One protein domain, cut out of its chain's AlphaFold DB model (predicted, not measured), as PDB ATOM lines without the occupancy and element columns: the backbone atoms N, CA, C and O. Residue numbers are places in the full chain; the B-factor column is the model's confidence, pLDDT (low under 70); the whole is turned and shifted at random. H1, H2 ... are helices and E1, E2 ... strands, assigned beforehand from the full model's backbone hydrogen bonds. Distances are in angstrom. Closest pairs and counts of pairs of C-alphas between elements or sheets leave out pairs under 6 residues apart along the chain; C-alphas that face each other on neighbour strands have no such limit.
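What this domain is: This is residues 58 to 109 of the 248 residues of an uncharacterized protein of Candidatus Microgenomates bacterium (UniProt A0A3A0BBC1). A twisted sheet of three strands, folded back and forth as E1, E2 and E3, has one helix, H1, packed over one face and running along the strands; its other face is bare. Together they make an elongated slab of two layers, with the loops after E1 and after E3 at one end and the turn between E2 and E3 at the other. The printed part has 52 residues, with three named strands and then one named helix; the sheet's order is E1, E2, E3, antiparallel throughout, and the class is mixed. It is compact, with a radius of gyration of the C-alphas of 10.7 A, and spans 33 by 17 by 16 A.

How they stand to each other: The inner strand E2, residues 71 to 79, bends by 74 degrees at residue 74. Edge strand E1, residues 58 to 65, forms an antiparallel hairpin with E2, with N 61 and O 76 at 2.8 A. Edge strand E3, residues 84 to 88, forms another with E2, with N 87 and O 75 at 2.8 A. The three make a meander, each strand the antiparallel neighbour of the one before. Residues 71 to 72 of E2 also pair, antiparallel, with residues 95 to 96. H1, residues 97 to 108, is on the sheet at a height of 8.6 A, at 25 degrees to E2 on the local plane. The closest C-alphas of E2 and H1 are those of Cys 79 and Cys 108, 5.2 A apart. In H1 every O i to N i+4 pair is within hydrogen-bond range.

Where its parts are: E2 measures 21.5 A from first to last C-alpha, E1 21.6 A, E3 13.4 A and H1 16.2 A. E1 begins at C-alpha 58 (151.994, 146.262, 135.584), and H1 ends at C-alpha 108 (143.668, 146.136, 131.481).

The domain as a whole: The two C-alphas farthest apart, those of Gly 67 and Asn 81, are 33.5 A apart. The printed part has no cut; the links E1 to E2 and E2 to E3 are tight, and E3 to H1 is short. Mean pLDDT of the printed part is 88.0, and no printed residue is under 70.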
ATOM      1  N   ASN A  58     150.887 145.962 134.679       88.31
ATOM      2  CA  ASN A  58     151.994 146.262 135.584       88.31
ATOM      3  C   ASN A  58     152.789 144.998 135.956       88.31
ATOM      4  O   ASN A  58     154.015 145.017 136.035       88.31
ATOM      5  N   SER A  59     152.096 143.878 136.173       90.75
ATOM      6  CA  SER A  59     152.730 142.603 136.522       90.75
ATOM      7  C   SER A  59     151.856 141.410 136.159       90.75
ATOM      8  O   SER A  59     150.632 141.501 136.223       90.75
ATOM      9  N   ILE A  60     152.488 140.276 135.845       92.06
ATOM     10  CA  ILE A  60     151.838 138.972 135.680       92.06
ATOM     11  C   ILE A  60     152.592 137.962 136.547       92.06
ATOM     12  O   ILE A  60     153.815 137.865 136.467       92.06
ATOM     13  N   SER A  61     151.861 137.223 137.375       92.50
ATOM     14  CA  SER A  61     152.369 136.139 138.213       92.50
ATOM     15  C   SER A  61     151.703 134.835 137.802       92.50
ATOM     16  O   SER A  61     150.478 134.760 137.703       92.50
ATOM     17  N   PHE A  62     152.509 133.805 137.568       93.31
ATOM     18  CA  PHE A  62     152.034 132.480 137.189       93.31
ATOM     19  C   PHE A  62     152.098 131.540 138.387       93.31
ATOM     20  O   PHE A  62     153.061 131.553 139.154       93.31
ATOM     21  N   HIS A  63     151.066 130.720 138.538       91.38
ATOM     22  CA  HIS A  63     150.938 129.747 139.607       91.38
ATOM     23  C   HIS A  63     150.603 128.378 139.022       91.38
ATOM     24  O   HIS A  63     149.791 128.270 138.101       91.38
ATOM     25  N   GLU A  64     151.209 127.347 139.615       89.25
ATOM     26  CA  GLU A  64     150.982 125.934 139.299       89.25
ATOM     27  C   GLU A  64     151.278 125.598 137.832       89.25
ATOM     28  O   GLU A  64     150.415 125.663 136.956       89.25
ATOM     29  N   GLU A  65     152.527 125.220 137.568       89.56
ATOM     30  CA  GLU A  65     152.930 124.719 136.258       89.56
ATOM     31  C   GLU A  65     152.189 123.423 135.933       89.56
ATOM     32  O   GLU A  65     152.115 122.484 136.731       89.56
ATOM     33  N   CYS A  66     151.637 123.379 134.731       86.19
ATOM     34  CA  CYS A  66     151.182 122.139 134.143       86.19
ATOM     35  C   CYS A  66     152.389 121.413 133.550       86.19
ATOM     36  O   CYS A  66     153.278 122.064 133.020       86.19
ATOM     37  N   GLY A  67     152.428 120.078 133.606       85.25
ATOM     38  CA  GLY A  67     153.601 119.265 133.230       85.25
ATOM     39  C   GLY A  67     154.187 119.491 131.821       85.25
ATOM     40  O   GLY A  67     155.241 118.945 131.509       85.25
ATOM     41  N   THR A  68     153.536 120.294 130.978       86.12
ATOM     42  CA  THR A  68     154.075 120.861 129.742       86.12
ATOM     43  C   THR A  68     154.735 122.235 129.973       86.12
ATOM     44  O   THR A  68     154.090 123.154 130.487       86.12
ATOM     45  N   PRO A  69     155.994 122.444 129.549       85.19
ATOM     46  CA  PRO A  69     156.706 123.701 129.780       85.19
ATOM     47  C   PRO A  69     155.983 124.896 129.136       85.19
ATOM     48  O   PRO A  69     155.570 124.836 127.980       85.19
ATOM     49  N   GLY A  70     155.845 125.991 129.891       83.12
ATOM     50  CA  GLY A  70     155.182 127.222 129.435       83.12
ATOM     51  C   GLY A  70     153.654 127.232 129.572       83.12
ATOM     52  O   GLY A  70     152.994 128.089 128.977       83.12
ATOM     53  N   THR A  71     153.092 126.299 130.345       91.00
ATOM     54  CA  THR A  71     151.652 126.222 130.625       91.00
ATOM     55  C   THR A  71     151.362 126.235 132.124       91.00
ATOM     56  O   THR A  71     152.113 125.663 132.914       91.00
ATOM     57  N   PHE A  72     150.274 126.893 132.528       92.62
ATOM     58  CA  PHE A  72     149.974 127.188 133.933       92.62
ATOM     59  C   PHE A  72     148.491 126.969 134.238       92.62
ATOM     60  O   PHE A  72     147.639 127.191 133.376       92.62
ATOM     61  N   LYS A  73     148.159 126.565 135.466       94.44
ATOM     62  CA  LYS A  73     146.756 126.434 135.897       94.44
ATOM     63  C   LYS A  73     146.136 127.764 136.293       94.44
ATOM     64  O   LYS A  73     144.917 127.917 136.232       94.44
ATOM     65  N   ARG A  74     146.962 128.718 136.720       92.69
ATOM     66  CA  ARG A  74     146.490 129.984 137.264       92.69
ATOM     67  C   ARG A  74     147.460 131.109 136.953       92.69
ATOM     68  O   ARG A  74     148.671 130.962 137.092       92.69
ATOM     69  N   ALA A  75     146.918 132.249 136.554       93.38
ATOM     70  CA  ALA A  75     147.682 133.469 136.366       93.38
ATOM     71  C   ALA A  75     146.953 134.643 137.012       93.38
ATOM     72  O   ALA A  75     145.756 134.828 136.802       93.38
ATOM     73  N   VAL A  76     147.687 135.440 137.781       91.69
ATOM     74  CA  VAL A  76     147.195 136.677 138.388       91.69
ATOM     75  C   VAL A  76     147.940 137.829 137.743       91.69
ATOM     76  O   VAL A  76     149.170 137.818 137.690       91.69
ATOM     77  N   TYR A  77     147.217 138.823 137.250       91.88
ATOM     78  CA  TYR A  77     147.818 140.014 136.667       91.88
ATOM     79  C   TYR A  77     147.239 141.279 137.285       91.88
ATOM     80  O   TYR A  77     146.086 141.328 137.717       91.88
ATOM     81  N   THR A  78     148.080 142.304 137.334       88.81
ATOM     82  CA  THR A  78     147.762 143.614 137.899       88.81
ATOM     83  C   THR A  78     147.861 144.648 136.800       88.81
ATOM     84  O   THR A  78     148.878 144.723 136.109       88.81
ATOM     85  N   CYS A  79     146.816 145.446 136.653       88.50
ATOM     86  CA  CYS A  79     146.758 146.537 135.703       88.50
ATOM     87  C   CYS A  79     147.342 147.833 136.305       88.50
ATOM     88  O   CYS A  79     147.470 147.967 137.522       88.50
ATOM     89  N   SER A  80     147.681 148.818 135.472       86.06
ATOM     90  CA  SER A  80     148.288 150.093 135.896       86.06
ATOM     91  C   SER A  80     147.371 150.954 136.771       86.06
ATOM     92  O   SER A  80     147.850 151.784 137.535       86.06
ATOM     93  N   ASN A  81     146.055 150.751 136.696       81.69
ATOM     94  CA  ASN A  81     145.064 151.370 137.587       81.69
ATOM     95  C   ASN A  81     144.995 150.688 138.975       81.69
ATOM     96  O   ASN A  81     144.145 151.046 139.786       81.69
ATOM     97  N   GLY A  82     145.840 149.685 139.233       84.25
ATOM     98  CA  GLY A  82     145.850 148.894 140.461       84.25
ATOM     99  C   GLY A  82     144.826 147.757 140.496       84.25
ATOM    100  O   GLY A  82     144.828 146.993 141.460       84.25
ATOM    101  N   SER A  83     143.972 147.596 139.476       86.88
ATOM    102  CA  SER A  83     143.023 146.484 139.443       86.88
ATOM    103  C   SER A  83     143.748 145.165 139.214       86.88
ATOM    104  O   SER A  83     144.657 145.065 138.391       86.88
ATOM    105  N   THR A  84     143.326 144.129 139.924       89.44
ATOM    106  CA  THR A  84     143.863 142.775 139.787       89.44
ATOM    107  C   THR A  84     142.801 141.861 139.214       89.44
ATOM    108  O   THR A  84     141.651 141.917 139.650       89.44
ATOM    109  N   ALA A  85     143.185 140.996 138.285       90.06
ATOM    110  CA  ALA A  85     142.319 139.944 137.784       90.06
ATOM    111  C   ALA A  85     143.067 138.610 137.741       90.06
ATOM    112  O   ALA A  85     144.294 138.549 137.637       90.06
ATOM    113  N   GLU A  86     142.295 137.538 137.861       91.38
ATOM    114  CA  GLU A  86     142.789 136.171 137.910       91.38
ATOM    115  C   GLU A  86     142.184 135.370 136.761       91.38
ATOM    116  O   GLU A  86     140.981 135.428 136.503       91.38
ATOM    117  N   LYS A  87     143.032 134.608 136.069       88.75
ATOM    118  CA  LYS A  87     142.612 133.613 135.089       88.75
ATOM    119  C   LYS A  87     142.902 132.228 135.646       88.75
ATOM    120  O   LYS A  87     144.059 131.877 135.877       88.75
ATOM    121  N   LEU A  88     141.841 131.447 135.810       90.25
ATOM    122  CA  LEU A  88     141.910 130.027 136.128       90.25
ATOM    123  C   LEU A  88     141.734 129.209 134.856       90.25
ATOM    124  O   LEU A  88     140.937 129.554 133.978       90.25
ATOM    125  N   ALA A  89     142.492 128.125 134.753       85.81
ATOM    126  CA  ALA A  89     142.322 127.181 133.673       85.81
ATOM    127  C   ALA A  89     140.995 126.439 133.861       85.81
ATOM    128  O   ALA A  89     140.639 126.048 134.974       85.81
ATOM    129  N   GLY A  90     140.238 126.254 132.780       80.88
ATOM    130  CA  GLY A  90     138.985 125.507 132.832       80.88
ATOM    131  C   GLY A  90     139.242 124.018 133.083       80.88
ATOM    132  O   GLY A  90     139.412 123.258 132.129       80.88
ATOM    133  N   GLY A  91     139.271 123.598 134.350       80.75
ATOM    134  CA  GLY A  91     139.351 122.191 134.763       80.75
ATOM    135  C   GLY A  91     140.741 121.559 134.607       80.75
ATOM    136  O   GLY A  91     141.708 122.021 135.206       80.75
ATOM    137  N   LEU A  92     140.831 120.464 133.838       78.00
ATOM    138  CA  LEU A  92     142.086 119.740 133.548       78.00
ATOM    139  C   LEU A  92     142.971 120.442 132.507       78.00
ATOM    140  O   LEU A  92     144.095 120.007 132.262       78.00
ATOM    141  N   ASN A  93     142.458 121.490 131.868       86.50
ATOM    142  CA  ASN A  93     143.182 122.205 130.832       86.50
ATOM    143  C   ASN A  93     144.216 123.144 131.449       86.50
ATOM    144  O   ASN A  93     144.092 123.552 132.599       86.50
ATOM    145  N   CYS A  94     145.229 123.501 130.671       92.25
ATOM    146  CA  CYS A  94     146.299 124.401 131.079       92.25
ATOM    147  C   CYS A  94     146.280 125.642 130.195       92.25
ATOM    148  O   CYS A  94     145.945 125.555 129.014       92.25
ATOM    149  N   ILE A  95     146.622 126.798 130.759       92.50
ATOM    150  CA  ILE A  95     146.629 128.070 130.038       92.50
ATOM    151  C   ILE A  95     148.040 128.324 129.520       92.50
ATOM    152  O   ILE A  95     149.015 128.179 130.262       92.50
ATOM    153  N   THR A  96     148.160 128.720 128.258       92.62
ATOM    154  CA  THR A  96     149.445 129.125 127.686       92.62
ATOM    155  C   THR A  96     149.775 130.572 128.049       92.62
ATOM    156  O   THR A  96     148.884 131.400 128.257       92.62
ATOM    157  N   TYR A  97     151.066 130.913 128.066       87.38
ATOM    158  CA  TYR A  97     151.525 132.292 128.266       87.38
ATOM    159  C   TYR A  97     150.852 133.295 127.306       87.38
ATOM    160  O   TYR A  97     150.450 134.385 127.717       87.38
ATOM    161  N   SER A  98     150.667 132.915 126.037       86.94
ATOM    162  CA  SER A  98     150.027 133.766 125.028       86.94
ATOM    163  C   SER A  98     148.555 134.054 125.315       86.94
ATOM    164  O   SER A  98     148.090 135.156 125.029       86.94
ATOM    165  N   ASP A  99     147.823 133.098 125.885       89.06
ATOM    166  CA  ASP A  99     146.402 133.283 126.195       89.06
ATOM    167  C   ASP A  99     146.219 134.176 127.423       89.06
ATOM    168  O   ASP A  99     145.366 135.064 127.416       89.06
ATOM    169  N   VAL A 100     147.080 134.016 128.437       89.50
ATOM    170  CA  VAL A 100     147.119 134.913 129.604       89.50
ATOM    171  C   VAL A 100     147.388 136.352 129.169       89.50
ATOM    172  O   VAL A 100     146.704 137.267 129.621       89.50
ATOM    173  N   LEU A 101     148.346 136.563 128.263       86.88
ATOM    174  CA  LEU A 101     148.659 137.892 127.735       86.88
ATOM    175  C   LEU A 101     147.484 138.523 126.988       86.88
ATOM    176  O   LEU A 101     147.177 139.685 127.235       86.88
ATOM    177  N   LYS A 102     146.820 137.777 126.098       86.81
ATOM    178  CA  LYS A 102     145.651 138.279 125.355       86.81
ATOM    179  C   LYS A 102     144.522 138.693 126.297       86.81
ATOM    180  O   LYS A 102     143.949 139.765 126.131       86.81
ATOM    181  N   GLU A 103     144.228 137.874 127.303       87.94
ATOM    182  CA  GLU A 103     143.204 138.193 128.299       87.94
ATOM    183  C   GLU A 103     143.582 139.430 129.125       87.94
ATOM    184  O   GLU A 103     142.778 140.350 129.271       87.94
ATOM    185  N   ALA A 104     144.818 139.483 129.629       87.25
ATOM    186  CA  ALA A 104     145.300 140.606 130.424       87.25
ATOM    187  C   ALA A 104     145.271 141.920 129.628       87.25
ATOM    188  O   ALA A 104     144.922 142.966 130.169       87.25
ATOM    189  N   GLN A 105     145.572 141.871 128.328       87.19
ATOM    190  CA  GLN A 105     145.465 143.025 127.435       87.19
ATOM    191  C   GLN A 105     144.022 143.502 127.267       87.19
ATOM    192  O   GLN A 105     143.775 144.707 127.307       87.19
ATOM    193  N   ASN A 106     143.080 142.572 127.110       86.44
ATOM    194  CA  ASN A 106     141.663 142.902 126.991       86.44
ATOM    195  C   ASN A 106     141.122 143.524 128.287       86.44
ATOM    196  O   ASN A 106     140.379 144.499 128.229       86.44
ATOM    197  N   ASN A 107     141.537 143.010 129.449       85.81
ATOM    198  CA  ASN A 107     141.015 143.443 130.747       85.81
ATOM    199  C   ASN A 107     141.681 144.711 131.296       85.81
ATOM    200  O   ASN A 107     141.005 145.534 131.908       85.81
ATOM    201  N   CYS A 108     142.982 144.907 131.071       84.94
ATOM    202  CA  CYS A 108     143.668 146.136 131.481       84.94
ATOM    203  C   CYS A 108     143.452 147.304 130.500       84.94
ATOM    204  O   CYS A 108     143.824 148.440 130.801       84.94
ATOM    205  N   GLY A 109     142.857 147.040 129.333       76.19
ATOM    206  CA  GLY A 109     142.694 148.000 128.248       76.19
ATOM    207  C   GLY A 109     143.989 148.233 127.461       76.19
ATOM    208  O   GLY A 109     145.099 148.216 128.002       76.19
TER     209      GLY A 109